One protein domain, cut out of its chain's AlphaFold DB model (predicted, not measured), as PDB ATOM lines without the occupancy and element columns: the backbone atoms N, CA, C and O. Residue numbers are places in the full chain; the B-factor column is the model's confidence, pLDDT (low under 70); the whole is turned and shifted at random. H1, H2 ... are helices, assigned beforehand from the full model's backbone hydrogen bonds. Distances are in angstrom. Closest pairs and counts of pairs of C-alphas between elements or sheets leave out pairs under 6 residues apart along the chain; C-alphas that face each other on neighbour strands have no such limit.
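What this domain is: This is residues 53 to 197 of the 286 residues of the protein "Homogentisate phytyltransferase 2" of Morus notabilis (UniProt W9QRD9). Four helices, H1, H4, H5 and H6, pack on H2 in a rod-shaped up-and-down bundle, with H3 in a small head at one end. The printed part has 145 residues with six named helices, H1 to H6: all helix. It is compact, radius of gyration of the C-alphas 16.5 A, spanning 54 by 25 by 23 A.

How they stand to each other: H1, residues 54 to 74, and the hub H2, residues 81 to 108, form a hairpin at a shallow tilt of 28 degrees. H3, residues 110 to 116, meets H2 only through their link. H4, residues 129 to 149, touches H2; C-alphas 143 and 93 are closest, 4.3 A. H5, residues 154 to 169, and H6, residues 177 to 191, form a hairpin. Every O i to N i+4 pair is within hydrogen-bond range in H4, H5 and H6.

Where its parts are: H1 begins at C-alpha 54, (162.297, 167.486, 159.611); H2 measures 41.7 A; H6 ends at C-alpha 191, (141.453, 180.378, 166.551).

The domain as a whole: The link from H3 to H4 is long; 64 residues have pLDDT under 70.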
ATOM      1  N   ARG A  53     161.262 164.971 156.101       63.38
ATOM      2  CA  ARG A  53     162.398 165.910 156.070       63.38
ATOM      3  C   ARG A  53     162.290 166.968 157.189       63.38
ATOM      4  O   ARG A  53     161.983 168.126 156.923       63.38
ATOM      5  N   PRO A  54     162.556 166.621 158.460       56.41
ATOM      6  CA  PRO A  54     162.297 167.486 159.611       56.41
ATOM      7  C   PRO A  54     162.922 168.878 159.493       56.41
ATOM      8  O   PRO A  54     162.347 169.839 159.980       56.41
ATOM      9  N   TYR A  55     164.058 169.005 158.800       59.75
ATOM     10  CA  TYR A  55     164.726 170.280 158.519       59.75
ATOM     11  C   TYR A  55     163.946 171.208 157.566       59.75
ATOM     12  O   TYR A  55     164.172 172.412 157.581       59.75
ATOM     13  N   VAL A  56     163.028 170.666 156.764       59.97
ATOM     14  CA  VAL A  56     162.112 171.383 155.859       59.97
ATOM     15  C   VAL A  56     160.856 171.823 156.620       59.97
ATOM     16  O   VAL A  56     160.382 172.945 156.464       59.97
ATOM     17  N   ILE A  57     160.374 170.982 157.541       61.88
ATOM     18  CA  ILE A  57     159.223 171.279 158.409       61.88
ATOM     19  C   ILE A  57     159.581 172.287 159.504       61.88
ATOM     20  O   ILE A  57     158.773 173.152 159.834       61.88
ATOM     21  N   LEU A  58     160.787 172.204 160.069       63.75
ATOM     22  CA  LEU A  58     161.201 172.982 161.237       63.75
ATOM     23  C   LEU A  58     161.088 174.508 161.031       63.75
ATOM     24  O   LEU A  58     160.497 175.148 161.899       63.75
ATOM     25  N   PRO A  59     161.551 175.115 159.917       62.16
ATOM     26  CA  PRO A  59     161.381 176.550 159.675       62.16
ATOM     27  C   PRO A  59     159.910 176.973 159.621       62.16
ATOM     28  O   PRO A  59     159.538 177.989 160.205       62.16
ATOM     29  N   THR A  60     159.061 176.171 158.978       62.38
ATOM     30  CA  THR A  60     157.618 176.424 158.871       62.38
ATOM     31  C   THR A  60     156.931 176.286 160.228       62.38
ATOM     32  O   THR A  60     156.138 177.147 160.604       62.38
ATOM     33  N   SER A  61     157.281 175.262 161.011       62.31
ATOM     34  CA  SER A  61     156.796 175.078 162.382       62.31
ATOM     35  C   SER A  61     157.220 176.223 163.297       62.31
ATOM     36  O   SER A  61     156.398 176.735 164.051       62.31
ATOM     37  N   ILE A  62     158.479 176.665 163.216       66.81
ATOM     38  CA  ILE A  62     158.982 177.814 163.980       66.81
ATOM     39  C   ILE A  62     158.230 179.080 163.568       66.81
ATOM     40  O   ILE A  62     157.755 179.799 164.441       66.81
ATOM     41  N   SER A  63     158.053 179.325 162.265       65.44
ATOM     42  CA  SER A  63     157.273 180.461 161.758       65.44
ATOM     43  C   SER A  63     155.839 180.437 162.296       65.44
ATOM     44  O   SER A  63     155.368 181.432 162.853       65.44
ATOM     45  N   ALA A  64     155.177 179.279 162.240       64.00
ATOM     46  CA  ALA A  64     153.827 179.097 162.756       64.00
ATOM     47  C   ALA A  64     153.721 179.358 164.259       64.00
ATOM     48  O   ALA A  64     152.839 180.099 164.697       64.00
ATOM     49  N   ILE A  65     154.653 178.820 165.044       66.19
ATOM     50  CA  ILE A  65     154.714 179.034 166.493       66.19
ATOM     51  C   ILE A  65     154.992 180.507 166.811       66.19
ATOM     52  O   ILE A  65     154.331 181.071 167.679       66.19
ATOM     53  N   CYS A  66     155.929 181.155 166.115       68.00
ATOM     54  CA  CYS A  66     156.266 182.564 166.324       68.00
ATOM     55  C   CYS A  66     155.088 183.488 166.006       68.00
ATOM     56  O   CYS A  66     154.805 184.409 166.774       68.00
ATOM     57  N   LEU A  67     154.386 183.235 164.902       65.38
ATOM     58  CA  LEU A  67     153.196 183.985 164.510       65.38
ATOM     59  C   LEU A  67     152.062 183.780 165.512       65.38
ATOM     60  O   LEU A  67     151.483 184.754 165.988       65.38
ATOM     61  N   PHE A  68     151.805 182.539 165.916       66.94
ATOM     62  CA  PHE A  68     150.803 182.234 166.931       66.94
ATOM     63  C   PHE A  68     151.124 182.897 168.283       66.94
ATOM     64  O   PHE A  68     150.276 183.566 168.877       66.94
ATOM     65  N   ALA A  69     152.376 182.798 168.737       67.75
ATOM     66  CA  ALA A  69     152.855 183.455 169.950       67.75
ATOM     67  C   ALA A  69     152.717 184.981 169.870       67.75
ATOM     68  O   ALA A  69     152.374 185.622 170.863       67.75
ATOM     69  N   ARG A  70     152.938 185.579 168.695       67.56
ATOM     70  CA  ARG A  70     152.761 187.018 168.490       67.56
ATOM     71  C   ARG A  70     151.310 187.446 168.686       67.56
ATOM     72  O   ARG A  70     151.073 188.405 169.420       67.56
ATOM     73  N   VAL A  71     150.357 186.736 168.082       64.44
ATOM     74  CA  VAL A  71     148.927 187.059 168.234       64.44
ATOM     75  C   VAL A  71     148.490 186.924 169.700       64.44
ATOM     76  O   VAL A  71     147.738 187.766 170.197       64.44
ATOM     77  N   LEU A  72     149.024 185.933 170.426       65.19
ATOM     78  CA  LEU A  72     148.810 185.776 171.870       65.19
ATOM     79  C   LEU A  72     149.396 186.931 172.697       65.19
ATOM     80  O   LEU A  72     148.731 187.429 173.603       65.19
ATOM     81  N   LEU A  73     150.617 187.382 172.389       66.75
ATOM     82  CA  LEU A  73     151.265 188.503 173.083       66.75
ATOM     83  C   LEU A  73     150.543 189.838 172.862       66.75
ATOM     84  O   LEU A  73     150.559 190.693 173.746       66.75
ATOM     85  N   GLU A  74     149.917 190.027 171.701       64.75
ATOM     86  CA  GLU A  74     149.104 191.215 171.411       64.75
ATOM     87  C   GLU A  74     147.737 191.180 172.108       64.75
ATOM     88  O   GLU A  74     147.131 192.229 172.324       64.75
ATOM     89  N   ASN A  75     147.273 189.995 172.512       63.69
ATOM     90  CA  ASN A  75     145.968 189.799 173.137       63.69
ATOM     91  C   ASN A  75     146.071 188.942 174.410       63.69
ATOM     92  O   ASN A  75     145.447 187.880 174.488       63.69
ATOM     93  N   PRO A  76     146.814 189.389 175.441       66.12
ATOM     94  CA  PRO A  76     147.048 188.591 176.644       66.12
ATOM     95  C   PRO A  76     145.744 188.244 177.381       66.12
ATOM     96  O   PRO A  76     145.636 187.173 177.969       66.12
ATOM     97  N   GLN A  77     144.711 189.091 177.278       65.69
ATOM     98  CA  GLN A  77     143.364 188.814 177.800       65.69
ATOM     99  C   GLN A  77     142.648 187.611 177.148       65.69
ATOM    100  O   GLN A  77     141.655 187.121 177.690       65.69
ATOM    101  N   LEU A  78     143.124 187.128 175.996       62.41
ATOM    102  CA  LEU A  78     142.566 185.978 175.275       62.41
ATOM    103  C   LEU A  78     143.297 184.664 175.573       62.41
ATOM    104  O   LEU A  78     142.927 183.636 175.007       62.41
ATOM    105  N   LEU A  79     144.280 184.655 176.485       66.44
ATOM    106  CA  LEU A  79     144.913 183.433 176.994       66.44
ATOM    107  C   LEU A  79     143.931 182.631 177.862       66.44
ATOM    108  O   LEU A  79     144.044 182.542 179.082       66.44
ATOM    109  N   LYS A  80     142.935 182.033 177.212       70.00
ATOM    110  CA  LYS A  80     142.005 181.080 177.805       70.00
ATOM    111  C   LYS A  80     142.473 179.677 177.457       70.00
ATOM    112  O   LYS A  80     142.778 179.383 176.302       70.00
ATOM    113  N   LEU A  81     142.461 178.785 178.444       69.94
ATOM    114  CA  LEU A  81     142.803 177.374 178.247       69.94
ATOM    115  C   LEU A  81     141.958 176.732 177.129       69.94
ATOM    116  O   LEU A  81     142.462 175.927 176.355       69.94
ATOM    117  N   SER A  82     140.703 177.160 176.978       68.75
ATOM    118  CA  SER A  82     139.806 176.723 175.903       68.75
ATOM    119  C   SER A  82     140.276 177.101 174.491       68.75
ATOM    120  O   SER A  82     140.023 176.346 173.556       68.75
ATOM    121  N   LEU A  83     140.967 178.232 174.321       66.56
ATOM    122  CA  LEU A  83     141.547 178.653 173.039       66.56
ATOM    123  C   LEU A  83     142.814 177.852 172.720       66.56
ATOM    124  O   LEU A  83     142.988 177.404 171.589       66.56
ATOM    125  N   LEU A  84     143.659 177.591 173.723       67.88
ATOM    126  CA  LEU A  84     144.849 176.746 173.561       67.88
ATOM    127  C   LEU A  84     144.483 175.315 173.141       67.88
ATOM    128  O   LEU A  84     145.133 174.749 172.263       67.88
ATOM    129  N   ILE A  85     143.399 174.766 173.703       71.56
ATOM    130  CA  ILE A  85     142.874 173.439 173.339       71.56
ATOM    131  C   ILE A  85     142.439 173.378 171.864       71.56
ATOM    132  O   ILE A  85     142.569 172.323 171.252       71.56
ATOM    133  N   LYS A  86     141.975 174.486 171.266       70.88
ATOM    134  CA  LYS A  86     141.604 174.550 169.837       70.88
ATOM    135  C   LYS A  86     142.782 174.839 168.909       70.88
ATOM    136  O   LYS A  86     142.831 174.332 167.788       70.88
ATOM    137  N   ALA A  87     143.728 175.653 169.366       71.06
ATOM    138  CA  ALA A  87     144.852 176.094 168.554       71.06
ATOM    139  C   ALA A  87     145.849 174.972 168.248       71.06
ATOM    140  O   ALA A  87     146.331 174.878 167.121       71.06
ATOM    141  N   VAL A  88     146.138 174.100 169.220       76.31
ATOM    142  CA  VAL A  88     147.105 173.005 169.034       76.31
ATOM    143  C   VAL A  88     146.652 172.020 167.943       76.31
ATOM    144  O   VAL A  88     147.438 171.770 167.030       76.31
ATOM    145  N   PRO A  89     145.404 171.510 167.939       81.75
ATOM    146  CA  PRO A  89     144.915 170.688 166.835       81.75
ATOM    147  C   PRO A  89     144.920 171.425 165.489       81.75
ATOM    148  O   PRO A  89     145.350 170.852 164.492       81.75
ATOM    149  N   CYS A  90     144.529 172.704 165.438       75.75
ATOM    150  CA  CYS A  90     144.594 173.476 164.189       75.75
ATOM    151  C   CYS A  90     146.030 173.605 163.655       75.75
ATOM    152  O   CYS A  90     146.249 173.494 162.450       75.75
ATOM    153  N   LEU A  91     147.021 173.781 164.535       75.94
ATOM    154  CA  LEU A  91     148.432 173.773 164.148       75.94
ATOM    155  C   LEU A  91     148.843 172.411 163.575       75.94
ATOM    156  O   LEU A  91     149.510 172.368 162.545       75.94
ATOM    157  N   ILE A  92     148.409 171.308 164.193       82.62
ATOM    158  CA  ILE A  92     148.649 169.954 163.671       82.62
ATOM    159  C   ILE A  92     148.045 169.806 162.269       82.62
ATOM    160  O   ILE A  92     148.728 169.306 161.380       82.62
ATOM    161  N   ALA A  93     146.823 170.294 162.037       84.62
ATOM    162  CA  ALA A  93     146.213 170.279 160.708       84.62
ATOM    163  C   ALA A  93     147.084 171.025 159.680       84.62
ATOM    164  O   ALA A  93     147.398 170.478 158.629       84.62
ATOM    165  N   ILE A  94     147.566 172.228 160.000       76.94
ATOM    166  CA  ILE A  94     148.451 172.993 159.103       76.94
ATOM    167  C   ILE A  94     149.753 172.229 158.803       76.94
ATOM    168  O   ILE A  94     150.213 172.222 157.660       76.94
ATOM    169  N   LEU A  95     150.336 171.557 159.800       78.75
ATOM    170  CA  LEU A  95     151.534 170.736 159.604       78.75
ATOM    171  C   LEU A  95     151.274 169.526 158.697       78.75
ATOM    172  O   LEU A  95     152.146 169.179 157.904       78.75
ATOM    173  N   LEU A  96     150.083 168.924 158.758       85.19
ATOM    174  CA  LEU A  96     149.683 167.833 157.862       85.19
ATOM    175  C   LEU A  96     149.513 168.313 156.415       85.19
ATOM    176  O   LEU A  96     150.011 167.662 155.505       85.19
ATOM    177  N   ALA A  97     148.912 169.487 156.181       81.94
ATOM    178  CA  ALA A  97     148.870 170.069 154.831       81.94
ATOM    179  C   ALA A  97     150.272 170.302 154.254       81.94
ATOM    180  O   ALA A  97     150.498 170.142 153.055       81.94
ATOM    181  N   TYR A  98     151.228 170.675 155.102       76.75
ATOM    182  CA  TYR A  98     152.610 170.831 154.678       76.75
ATOM    183  C   TYR A  98     153.288 169.489 154.380       76.75
ATOM    184  O   TYR A  98     153.942 169.358 153.345       76.75
ATOM    185  N   ALA A  99     153.100 168.491 155.250       81.12
ATOM    186  CA  ALA A  99     153.581 167.129 155.027       81.12
ATOM    187  C   ALA A  99     153.046 166.562 153.703       81.12
ATOM    188  O   ALA A  99     153.826 166.033 152.912       81.12
ATOM    189  N   TYR A 100     151.770 166.811 153.394       84.62
ATOM    190  CA  TYR A 100     151.169 166.483 152.104       84.62
ATOM    191  C   TYR A 100     151.909 167.126 150.925       84.62
ATOM    192  O   TYR A 100     152.200 166.441 149.947       84.62
ATOM    193  N   CYS A 101     152.242 168.419 151.002       77.00
ATOM    194  CA  CYS A 101     152.951 169.108 149.918       77.00
ATOM    195  C   CYS A 101     154.335 168.492 149.660       77.00
ATOM    196  O   CYS A 101     154.719 168.308 148.508       77.00
ATOM    197  N   VAL A 102     155.069 168.143 150.724       76.38
ATOM    198  CA  VAL A 102     156.365 167.449 150.611       76.38
ATOM    199  C   VAL A 102     156.176 166.051 150.025       76.38
ATOM    200  O   VAL A 102     156.904 165.664 149.118       76.38
ATOM    201  N   CYS A 103     155.168 165.319 150.500       81.44
ATOM    202  CA  CYS A 103     154.849 163.968 150.053       81.44
ATOM    203  C   CYS A 103     154.518 163.923 148.555       81.44
ATOM    204  O   CYS A 103     155.079 163.117 147.818       81.44
ATOM    205  N   ILE A 104     153.650 164.823 148.093       80.88
ATOM    206  CA  ILE A 104     153.312 164.964 146.677       80.88
ATOM    207  C   ILE A 104     154.549 165.309 145.853       80.88
ATOM    208  O   ILE A 104     154.776 164.663 144.834       80.88
ATOM    209  N   ASN A 105     155.379 166.252 146.303       78.06
ATOM    210  CA  ASN A 105     156.605 166.590 145.585       78.06
ATOM    211  C   ASN A 105     157.530 165.370 145.435       78.06
ATOM    212  O   ASN A 105     157.938 165.051 144.326       78.06
ATOM    213  N   ASP A 106     157.778 164.630 146.519       78.62
ATOM    214  CA  ASP A 106     158.625 163.428 146.503       78.62
ATOM    215  C   ASP A 106     158.056 162.311 145.600       78.62
ATOM    216  O   ASP A 106     158.815 161.530 145.025       78.62
ATOM    217  N   ILE A 107     156.727 162.219 145.449       82.50
ATOM    218  CA  ILE A 107     156.074 161.271 144.533       82.50
ATOM    219  C   ILE A 107     156.324 161.649 143.068       82.50
ATOM    220  O   ILE A 107     156.645 160.770 142.269       82.50
ATOM    221  N   TYR A 108     156.153 162.925 142.708       77.75
ATOM    222  CA  TYR A 108     156.321 163.389 141.324       77.75
ATOM    223  C   TYR A 108     157.794 163.471 140.910       77.75
ATOM    224  O   TYR A 108     158.122 163.123 139.776       77.75
ATOM    225  N   ASP A 109     158.678 163.840 141.836       75.88
ATOM    226  CA  ASP A 109     160.117 163.944 141.588       75.88
ATOM    227  C   ASP A 109     160.835 162.589 141.694       75.88
ATOM    228  O   ASP A 109     162.034 162.519 141.444       75.88
ATOM    229  N   ALA A 110     160.137 161.492 142.015       82.88
ATOM    230  CA  ALA A 110     160.745 160.192 142.310       82.88
ATOM    231  C   ALA A 110     161.735 159.697 141.239       82.88
ATOM    232  O   ALA A 110     162.771 159.124 141.580       82.88
ATOM    233  N   ASP A 111     161.441 159.900 139.952       79.94
ATOM    234  CA  ASP A 111     162.325 159.476 138.861       79.94
ATOM    235  C   ASP A 111     163.548 160.396 138.698       79.94
ATOM    236  O   ASP A 111     164.641 159.907 138.413       79.94
ATOM    237  N   ILE A 112     163.393 161.701 138.942       74.50
ATOM    238  CA  ILE A 112     164.487 162.687 138.916       74.50
ATOM    239  C   ILE A 112     165.395 162.482 140.134       74.50
ATOM    240  O   ILE A 112     166.619 162.392 140.021       74.50
ATOM    241  N   ASP A 113     164.799 162.317 141.309       81.56
ATOM    242  CA  ASP A 113     165.509 162.111 142.565       81.56
ATOM    243  C   ASP A 113     166.219 160.744 142.615       81.56
ATOM    244  O   ASP A 113     167.178 160.594 143.365       81.56
ATOM    245  N   ARG A 114     165.872 159.753 141.778       84.38
ATOM    246  CA  ARG A 114     166.721 158.549 141.594       84.38
ATOM    247  C   ARG A 114     168.105 158.862 141.050       84.38
ATOM    248  O   ARG A 114     169.041 158.117 141.331       84.38
ATOM    249  N   ILE A 115     168.225 159.940 140.288       81.31
ATOM    250  CA  ILE A 115     169.486 160.395 139.716       81.31
ATOM    251  C   ILE A 115     170.184 161.332 140.704       81.31
ATOM    252  O   ILE A 115     171.337 161.101 141.067       81.31
ATOM    253  N   ASN A 116     169.475 162.360 141.174       74.25
ATOM    254  CA  ASN A 116     170.073 163.442 141.960       74.25
ATOM    255  C   ASN A 116     170.200 163.106 143.453       74.25
ATOM    256  O   ASN A 116     171.159 163.510 144.114       74.25
ATOM    257  N   LYS A 117     169.243 162.352 144.003       80.94
ATOM    258  CA  LYS A 117     169.094 162.101 145.445       80.94
ATOM    259  C   LYS A 117     168.716 160.638 145.738       80.94
ATOM    260  O   LYS A 117     167.709 160.375 146.406       80.94
ATOM    261  N   PRO A 118     169.541 159.654 145.323       85.50
ATOM    262  CA  PRO A 118     169.212 158.228 145.436       85.50
ATOM    263  C   PRO A 118     169.052 157.738 146.883       85.50
ATOM    264  O   PRO A 118     168.543 156.648 147.115       85.50
ATOM    265  N   TYR A 119     169.484 158.533 147.865       81.88
ATOM    266  CA  TYR A 119     169.345 158.256 149.293       81.88
ATOM    267  C   TYR A 119     167.950 158.578 149.860       81.88
ATOM    268  O   TYR A 119     167.696 158.298 151.035       81.88
ATOM    269  N   LEU A 120     167.065 159.218 149.085       82.62
ATOM    270  CA  LEU A 120     165.716 159.555 149.537       82.62
ATOM    271  C   LEU A 120     164.815 158.317 149.635       82.62
ATOM    272  O   LEU A 120     165.019 157.359 148.893       82.62
ATOM    273  N   PRO A 121     163.781 158.326 150.499       83.06
ATOM    274  CA  PRO A 121     163.016 157.119 150.815       83.06
ATOM    275  C   PRO A 121     162.352 156.435 149.613       83.06
ATOM    276  O   PRO A 121     162.367 155.207 149.543       83.06
ATOM    277  N   ILE A 122     161.796 157.203 148.665       85.69
ATOM    278  CA  ILE A 122     161.170 156.646 147.454       85.69
ATOM    279  C   ILE A 122     162.240 156.162 146.451       85.69
ATOM    280  O   ILE A 122     162.203 154.985 146.083       85.69
ATOM    281  N   PRO A 123     163.229 156.985 146.040       86.06
ATOM    282  CA  PRO A 123     164.336 156.536 145.189       86.06
ATOM    283  C   PRO A 123     165.122 155.328 145.707       86.06
ATOM    284  O   PRO A 123     165.445 154.435 144.926       86.06
ATOM    285  N   ALA A 124     165.386 155.275 147.015       86.94
ATOM    286  CA  ALA A 124     166.111 154.187 147.671       86.94
ATOM    287  C   ALA A 124     165.288 152.891 147.787       86.94
ATOM    288  O   ALA A 124     165.819 151.858 148.194       86.94
ATOM    289  N   GLY A 125     163.985 152.937 147.481       85.81
ATOM    290  CA  GLY A 125     163.066 151.815 147.671       85.81
ATOM    291  C   GLY A 125     162.763 151.501 149.141       85.81
ATOM    292  O   GLY A 125     162.283 150.409 149.442       85.81
ATOM    293  N   GLU A 126     163.041 152.428 150.067       86.75
ATOM    294  CA  GLU A 126     162.642 152.301 151.476       86.75
ATOM    295  C   GLU A 126     161.121 152.453 151.642       86.75
ATOM    296  O   GLU A 126     160.549 151.825 152.533       86.75
ATOM    297  N   ILE A 127     160.486 153.262 150.784       86.88
ATOM    298  CA  ILE A 127     159.038 153.491 150.706       86.88
ATOM    299  C   ILE A 127     158.586 153.278 149.258       86.88
ATOM    300  O   ILE A 127     159.142 153.857 148.325       86.88
ATOM    301  N   SER A 128     157.553 152.465 149.053       89.06
ATOM    302  CA  SER A 128     156.932 152.291 147.739       89.06
ATOM    303  C   SER A 128     156.050 153.487 147.361       89.06
ATOM    304  O   SER A 128     155.461 154.141 148.218       89.06
ATOM    305  N   LEU A 129     155.858 153.731 146.059       87.88
ATOM    306  CA  LEU A 129     154.941 154.783 145.587       87.88
ATOM    307  C   LEU A 129     153.517 154.621 146.146       87.88
ATOM    308  O   LEU A 129     152.853 155.608 146.441       87.88
ATOM    309  N   LYS A 130     153.052 153.377 146.331       88.94
ATOM    310  CA  LYS A 130     151.737 153.099 146.925       88.94
ATOM    311  C   LYS A 130     151.661 153.568 148.377       88.94
ATOM    312  O   LYS A 130     150.670 154.176 148.760       88.94
ATOM    313  N   GLU A 131     152.698 153.307 149.170       86.62
ATOM    314  CA  GLU A 131     152.776 153.760 150.564       86.62
ATOM    315  C   GLU A 131     152.861 155.287 150.656       86.62
ATOM    316  O   GLU A 131     152.164 155.881 151.474       86.62
ATOM    317  N   ALA A 132     153.627 155.933 149.773       86.44
ATOM    318  CA  ALA A 132     153.689 157.392 149.702       86.44
ATOM    319  C   ALA A 132     152.306 158.012 149.420       86.44
ATOM    320  O   ALA A 132     151.871 158.913 150.134       86.44
ATOM    321  N   TRP A 133     151.554 157.473 148.452       88.50
ATOM    322  CA  TRP A 133     150.178 157.914 148.190       88.50
ATOM    323  C   TRP A 133     149.238 157.695 149.382       88.50
ATOM    324  O   TRP A 133     148.386 158.542 149.648       88.50
ATOM    325  N   LEU A 134     149.394 156.595 150.126       91.38
ATOM    326  CA  LEU A 134     148.622 156.367 151.352       91.38
ATOM    327  C   LEU A 134     148.930 157.422 152.422       91.38
ATOM    328  O   LEU A 134     147.995 157.914 153.055       91.38
ATOM    329  N   PHE A 135     150.195 157.816 152.589       88.62
ATOM    330  CA  PHE A 135     150.563 158.913 153.489       88.62
ATOM    331  C   PHE A 135     149.961 160.248 153.041       88.62
ATOM    332  O   PHE A 135     149.362 160.935 153.861       88.62
ATOM    333  N   ALA A 136     150.014 160.577 151.744       87.56
ATOM    334  CA  ALA A 136     149.391 161.795 151.219       87.56
ATOM    335  C   ALA A 136     147.879 161.850 151.511       87.56
ATOM    336  O   ALA A 136     147.355 162.871 151.957       87.56
ATOM    337  N   ILE A 137     147.167 160.740 151.286       91.94
ATOM    338  CA  ILE A 137     145.729 160.642 151.568       91.94
ATOM    339  C   ILE A 137     145.469 160.782 153.070       91.94
ATOM    340  O   ILE A 137     144.535 161.488 153.464       91.94
ATOM    341  N   PHE A 138     146.286 160.136 153.907       92.31
ATOM    342  CA  PHE A 138     146.197 160.237 155.360       92.31
ATOM    343  C   PHE A 138     146.364 161.685 155.834       92.31
ATOM    344  O   PHE A 138     145.509 162.171 156.571       92.31
ATOM    345  N   ASP A 139     147.388 162.395 155.360       88.44
ATOM    346  CA  ASP A 139     147.655 163.785 155.742       88.44
ATOM    347  C   ASP A 139     146.456 164.693 155.431       88.44
ATOM    348  O   ASP A 139     145.986 165.442 156.294       88.44
ATOM    349  N   VAL A 140     145.893 164.568 154.224       91.12
ATOM    350  CA  VAL A 140     144.721 165.346 153.794       91.12
ATOM    351  C   VAL A 140     143.504 165.036 154.655       91.12
ATOM    352  O   VAL A 140     142.872 165.952 155.190       91.12
ATOM    353  N   SER A 141     143.156 163.755 154.774       94.19
ATOM    354  CA  SER A 141     141.918 163.324 155.429       94.19
ATOM    355  C   SER A 141     141.959 163.546 156.941       94.19
ATOM    356  O   SER A 141     140.981 164.033 157.513       94.19
ATOM    357  N   PHE A 142     143.097 163.286 157.586       94.00
ATOM    358  CA  PHE A 142     143.277 163.530 159.013       94.00
ATOM    359  C   PHE A 142     143.302 165.033 159.331       94.00
ATOM    360  O   PHE A 142     142.652 165.465 160.284       94.00
ATOM    361  N   GLY A 143     143.952 165.856 158.499       91.50
ATOM    362  CA  GLY A 143     143.928 167.312 158.660       91.50
ATOM    363  C   GLY A 143     142.521 167.902 158.509       91.50
ATOM    364  O   GLY A 143     142.093 168.678 159.365       91.50
ATOM    365  N   LEU A 144     141.747 167.473 157.502       91.81
ATOM    366  CA  LEU A 144     140.343 167.884 157.343       91.81
ATOM    367  C   LEU A 144     139.465 167.430 158.514       91.81
ATOM    368  O   LEU A 144     138.620 168.197 158.980       91.81
ATOM    369  N   MET A 145     139.678 166.214 159.024       94.25
ATOM    370  CA  MET A 145     138.958 165.711 160.196       94.25
ATOM    371  C   MET A 145     139.218 166.579 161.432       94.25
ATOM    372  O   MET A 145     138.278 166.894 162.162       94.25
ATOM    373  N   ILE A 146     140.464 167.004 161.660       90.44
ATOM    374  CA  ILE A 146     140.801 167.904 162.771       90.44
ATOM    375  C   ILE A 146     140.088 169.251 162.615       90.44
ATOM    376  O   ILE A 146     139.479 169.727 163.575       90.44
ATOM    377  N   LEU A 147     140.127 169.852 161.422       87.56
ATOM    378  CA  LEU A 147     139.444 171.125 161.160       87.56
ATOM    379  C   LEU A 147     137.934 171.016 161.405       87.56
ATOM    380  O   LEU A 147     137.350 171.899 162.035       87.56
ATOM    381  N   TRP A 148     137.323 169.909 160.982       88.56
ATOM    382  CA  TRP A 148     135.912 169.628 161.226       88.56
ATOM    383  C   TRP A 148     135.597 169.493 162.724       88.56
ATOM    384  O   TRP A 148     134.721 170.195 163.229       88.56
ATOM    385  N   LEU A 149     136.353 168.673 163.465       89.62
ATOM    386  CA  LEU A 149     136.155 168.472 164.909       89.62
ATOM    387  C   LEU A 149     136.320 169.767 165.714       89.62
ATOM    388  O   LEU A 149     135.631 169.977 166.714       89.62
ATOM    389  N   MET A 150     137.231 170.644 165.291       84.31
ATOM    390  CA  MET A 150     137.484 171.920 165.961       84.31
ATOM    391  C   MET A 150     136.490 173.022 165.580       84.31
ATOM    392  O   MET A 150     136.543 174.101 166.178       84.31
ATOM    393  N   ASN A 151     135.562 172.750 164.653       82.25
ATOM    394  CA  ASN A 151     134.690 173.747 164.030       82.25
ATOM    395  C   ASN A 151     135.508 174.935 163.500       82.25
ATOM    396  O   ASN A 151     135.233 176.090 163.835       82.25
ATOM    397  N   ALA A 152     136.565 174.632 162.739       76.88
ATOM    398  CA  ALA A 152     137.395 175.649 162.110       76.88
ATOM    399  C   ALA A 152     136.542 176.541 161.200       76.88
ATOM    400  O   ALA A 152     135.600 176.081 160.551       76.88
ATOM    401  N   ASP A 153     136.868 177.829 161.150       70.31
ATOM    402  CA  ASP A 153     136.118 178.765 160.327       70.31
ATOM    403  C   ASP A 153     136.356 178.522 158.826       70.31
ATOM    404  O   ASP A 153     137.306 177.852 158.396       70.31
ATOM    405  N   GLN A 154     135.464 179.088 158.009       70.62
ATOM    406  CA  GLN A 154     135.477 178.908 156.559       70.62
ATOM    407  C   GLN A 154     136.804 179.340 155.931       70.62
ATOM    408  O   GLN A 154     137.236 178.738 154.947       70.62
ATOM    409  N   ILE A 155     137.469 180.355 156.477       65.44
ATOM    410  CA  ILE A 155     138.679 180.891 155.868       65.44
ATOM    411  C   ILE A 155     139.893 180.025 156.231       65.44
ATOM    412  O   ILE A 155     140.665 179.729 155.323       65.44
ATOM    413  N   ILE A 156     140.026 179.512 157.467       70.19
ATOM    414  CA  ILE A 156     141.047 178.481 157.776       70.19
ATOM    415  C   ILE A 156     140.894 177.295 156.830       70.19
ATOM    416  O   ILE A 156     141.865 176.856 156.214       70.19
ATOM    417  N   THR A 157     139.669 176.793 156.693       76.12
ATOM    418  CA  THR A 157     139.386 175.637 155.838       76.12
ATOM    419  C   THR A 157     139.714 175.945 154.376       76.12
ATOM    420  O   THR A 157     140.324 175.126 153.693       76.12
ATOM    421  N   SER A 158     139.402 177.155 153.903       68.81
ATOM    422  CA  SER A 158     139.735 177.600 152.544       68.81
ATOM    423  C   SER A 158     141.245 177.714 152.322       68.81
ATOM    424  O   SER A 158     141.733 177.283 151.283       68.81
ATOM    425  N   LEU A 159     141.999 178.248 153.286       70.50
ATOM    426  CA  LEU A 159     143.461 178.371 153.206       70.50
ATOM    427  C   LEU A 159     144.145 177.001 153.259       70.50
ATOM    428  O   LEU A 159     145.100 176.767 152.517       70.50
ATOM    429  N   TYR A 160     143.627 176.080 154.072       80.12
ATOM    430  CA  TYR A 160     144.062 174.686 154.096       80.12
ATOM    431  C   TYR A 160     143.835 174.017 152.735       80.12
ATOM    432  O   TYR A 160     144.785 173.535 152.119       80.12
ATOM    433  N   CYS A 161     142.608 174.065 152.206       78.31
ATOM    434  CA  CYS A 161     142.279 173.491 150.901       78.31
ATOM    435  C   CYS A 161     143.072 174.135 149.759       78.31
ATOM    436  O   CYS A 161     143.506 173.435 148.851       78.31
ATOM    437  N   LEU A 162     143.300 175.449 149.807       71.88
ATOM    438  CA  LEU A 162     144.111 176.145 148.814       71.88
ATOM    439  C   LEU A 162     145.586 175.738 148.907       71.88
ATOM    440  O   LEU A 162     146.231 175.606 147.876       71.88
ATOM    441  N   THR A 163     146.108 175.487 150.110       75.31
ATOM    442  CA  THR A 163     147.464 174.944 150.299       75.31
ATOM    443  C   THR A 163     147.583 173.559 149.678       75.31
ATOM    444  O   THR A 163     148.533 173.319 148.940       75.31
ATOM    445  N   LEU A 164     146.601 172.680 149.911       79.69
ATOM    446  CA  LEU A 164     146.555 171.368 149.265       79.69
ATOM    447  C   LEU A 164     146.491 171.507 147.745       79.69
ATOM    448  O   LEU A 164     147.318 170.931 147.053       79.69
ATOM    449  N   PHE A 165     145.560 172.321 147.237       74.06
ATOM    450  CA  PHE A 165     145.379 172.552 145.807       74.06
ATOM    451  C   PHE A 165     146.662 173.057 145.155       74.06
ATOM    452  O   PHE A 165     147.099 172.474 144.169       74.06
ATOM    453  N   ILE A 166     147.291 174.085 145.734       67.38
ATOM    454  CA  ILE A 166     148.584 174.603 145.284       67.38
ATOM    455  C   ILE A 166     149.629 173.496 145.334       67.38
ATOM    456  O   ILE A 166     150.251 173.256 144.315       67.38
ATOM    457  N   GLY A 167     149.778 172.775 146.446       68.38
ATOM    458  CA  GLY A 167     150.714 171.653 146.549       68.38
ATOM    459  C   GLY A 167     150.523 170.597 145.455       68.38
ATOM    460  O   GLY A 167     151.506 170.094 144.928       68.38
ATOM    461  N   THR A 168     149.279 170.307 145.059       70.12
ATOM    462  CA  THR A 168     148.968 169.366 143.972       70.12
ATOM    463  C   THR A 168     149.292 169.925 142.586       70.12
ATOM    464  O   THR A 168     149.845 169.207 141.757       70.12
ATOM    465  N   ILE A 169     148.925 171.179 142.295       61.00
ATOM    466  CA  ILE A 169     149.120 171.769 140.957       61.00
ATOM    467  C   ILE A 169     150.545 172.310 140.744       61.00
ATOM    468  O   ILE A 169     150.969 172.436 139.599       61.00
ATOM    469  N   TYR A 170     151.265 172.644 141.823       60.62
ATOM    470  CA  TYR A 170     152.585 173.295 141.827       60.62
ATOM    471  C   TYR A 170     153.761 172.339 142.081       60.62
ATOM    472  O   TYR A 170     154.862 172.792 142.400       60.62
ATOM    473  N   SER A 171     153.625 171.043 141.790       56.03
ATOM    474  CA  SER A 171     154.800 170.191 141.499       56.03
ATOM    475  C   SER A 171     155.619 170.676 140.268       56.03
ATOM    476  O   SER A 171     156.482 169.973 139.764       56.03
ATOM    477  N   ALA A 172     155.377 171.911 139.803       38.16
ATOM    478  CA  ALA A 172     156.304 172.863 139.192       38.16
ATOM    479  C   ALA A 172     155.953 174.286 139.722       38.16
ATOM    480  O   ALA A 172     154.764 174.560 139.849       38.16
ATOM    481  N   PRO A 173     156.824 175.315 139.663       41.50
ATOM    482  CA  PRO A 173     157.887 175.890 140.535       41.50
ATOM    483  C   PRO A 173     157.378 176.842 141.700       41.50
ATOM    484  O   PRO A 173     156.206 176.762 142.050       41.50
ATOM    485  N   PRO A 174     158.172 177.707 142.406       45.66
ATOM    486  CA  PRO A 174     157.856 178.171 143.776       45.66
ATOM    487  C   PRO A 174     157.094 179.512 143.872       45.66
ATOM    488  O   PRO A 174     157.659 180.576 143.626       45.66
ATOM    489  N   THR A 175     155.839 179.508 144.340       41.69
ATOM    490  CA  THR A 175     155.084 180.757 144.631       41.69
ATOM    491  C   THR A 175     154.235 180.732 145.918       41.69
ATOM    492  O   THR A 175     153.500 181.679 146.195       41.69
ATOM    493  N   SER A 176     154.353 179.715 146.781       51.69
ATOM    494  CA  SER A 176     153.434 179.505 147.922       51.69
ATOM    495  C   SER A 176     153.734 180.304 149.206       51.69
ATOM    496  O   SER A 176     152.942 180.271 150.151       51.69
ATOM    497  N   GLY A 177     154.833 181.065 149.258       49.47
ATOM    498  CA  GLY A 177     155.295 181.747 150.477       49.47
ATOM    499  C   GLY A 177     154.337 182.798 151.051       49.47
ATOM    500  O   GLY A 177     154.189 182.899 152.269       49.47
ATOM    501  N   VAL A 178     153.652 183.562 150.188       50.31
ATOM    502  CA  VAL A 178     152.627 184.531 150.626       50.31
ATOM    503  C   VAL A 178     151.470 183.795 151.278       50.31
ATOM    504  O   VAL A 178     151.034 184.155 152.369       50.31
ATOM    505  N   LEU A 179     150.984 182.747 150.613       55.16
ATOM    506  CA  LEU A 179     149.778 182.061 151.038       55.16
ATOM    507  C   LEU A 179     149.984 181.320 152.356       55.16
ATOM    508  O   LEU A 179     149.108 181.358 153.213       55.16
ATOM    509  N   GLN A 180     151.148 180.705 152.546       56.59
ATOM    510  CA  GLN A 180     151.454 179.993 153.779       56.59
ATOM    511  C   GLN A 180     151.551 180.947 154.977       56.59
ATOM    512  O   GLN A 180     150.946 180.692 156.017       56.59
ATOM    513  N   ASN A 181     152.235 182.086 154.817       54.59
ATOM    514  CA  ASN A 181     152.325 183.091 155.876       54.59
ATOM    515  C   ASN A 181     150.956 183.710 156.194       54.59
ATOM    516  O   ASN A 181     150.601 183.835 157.363       54.59
ATOM    517  N   VAL A 182     150.158 184.051 155.177       57.12
ATOM    518  CA  VAL A 182     148.794 184.572 155.372       57.12
ATOM    519  C   VAL A 182     147.889 183.518 156.019       57.12
ATOM    520  O   VAL A 182     147.175 183.841 156.963       57.12
ATOM    521  N   GLY A 183     147.983 182.257 155.587       58.53
ATOM    522  CA  GLY A 183     147.309 181.087 156.158       58.53
ATOM    523  C   GLY A 183     147.512 180.944 157.658       58.53
ATOM    524  O   GLY A 183     146.553 180.862 158.424       58.53
ATOM    525  N   ILE A 184     148.773 180.965 158.076       62.53
ATOM    526  CA  ILE A 184     149.173 180.806 159.473       62.53
ATOM    527  C   ILE A 184     148.697 181.986 160.326       62.53
ATOM    528  O   ILE A 184     148.136 181.770 161.401       62.53
ATOM    529  N   ILE A 185     148.906 183.228 159.869       59.69
ATOM    530  CA  ILE A 185     148.491 184.425 160.619       59.69
ATOM    531  C   ILE A 185     146.976 184.433 160.782       59.69
ATOM    532  O   ILE A 185     146.470 184.650 161.881       59.69
ATOM    533  N   TYR A 186     146.260 184.146 159.699       59.47
ATOM    534  CA  TYR A 186     144.813 184.100 159.706       59.47
ATOM    535  C   TYR A 186     144.293 183.018 160.666       59.47
ATOM    536  O   TYR A 186     143.479 183.319 161.540       59.47
ATOM    537  N   ALA A 187     144.827 181.795 160.585       58.22
ATOM    538  CA  ALA A 187     144.439 180.699 161.470       58.22
ATOM    539  C   ALA A 187     144.730 180.991 162.947       58.22
ATOM    540  O   ALA A 187     143.920 180.681 163.823       58.22
ATOM    541  N   ALA A 188     145.857 181.646 163.231       59.03
ATOM    542  CA  ALA A 188     146.163 182.126 164.570       59.03
ATOM    543  C   ALA A 188     145.114 183.143 165.046       59.03
ATOM    544  O   ALA A 188     144.595 182.998 166.150       59.03
ATOM    545  N   THR A 189     144.737 184.122 164.218       57.81
ATOM    546  CA  THR A 189     143.741 185.140 164.594       57.81
ATOM    547  C   THR A 189     142.339 184.568 164.814       57.81
ATOM    548  O   THR A 189     141.722 184.857 165.843       57.81
ATOM    549  N   THR A 190     141.844 183.698 163.932       55.06
ATOM    550  CA  THR A 190     140.487 183.150 164.073       55.06
ATOM    551  C   THR A 190     140.372 182.075 165.138       55.06
ATOM    552  O   THR A 190     139.341 182.008 165.806       55.06
ATOM    553  N   SER A 191     141.432 181.302 165.404       50.16
ATOM    554  CA  SER A 191     141.453 180.378 166.551       50.16
ATOM    555  C   SER A 191     141.247 181.099 167.889       50.16
ATOM    556  O   SER A 191     140.719 180.507 168.831       50.16
ATOM    557  N   LEU A 192     141.592 182.392 167.954       51.28
ATOM    558  CA  LEU A 192     141.394 183.249 169.119       51.28
ATOM    559  C   LEU A 192     140.068 184.038 169.085       51.28
ATOM    560  O   LEU A 192     139.798 184.819 169.996       51.28
ATOM    561  N   GLY A 193     139.231 183.837 168.060       51.81
ATOM    562  CA  GLY A 193     137.964 184.553 167.875       51.81
ATOM    563  C   GLY A 193     138.127 186.024 167.482       51.81
ATOM    564  O   GLY A 193     137.205 186.812 167.683       51.81
ATOM    565  N   LEU A 194     139.295 186.408 166.960       52.25
ATOM    566  CA  LEU A 194     139.584 187.773 166.531       52.25
ATOM    567  C   LEU A 194     139.300 187.951 165.034       52.25
ATOM    568  O   LEU A 194     139.623 187.060 164.245       52.25
ATOM    569  N   PRO A 195     138.753 189.106 164.611       52.66
ATOM    570  CA  PRO A 195     138.683 189.435 163.198       52.66
ATOM    571  C   PRO A 195     140.095 189.702 162.662       52.66
ATOM    572  O   PRO A 195     140.891 190.401 163.288       52.66
ATOM    573  N   PHE A 196     140.404 189.154 161.488       62.75
ATOM    574  CA  PHE A 196     141.670 189.422 160.814       62.75
ATOM    575  C   PHE A 196     141.707 190.866 160.297       62.75
ATOM    576  O   PHE A 196     140.801 191.306 159.586       62.75
ATOM    577  N   TRP A 197     142.783 191.589 160.602       62.12
ATOM    578  CA  TRP A 197     143.083 192.891 160.011       62.12
ATOM    579  C   TRP A 197     144.553 192.966 159.606       62.12
ATOM    580  O   TRP A 197     145.436 192.388 160.242       62.12
TER     581      TRP A 197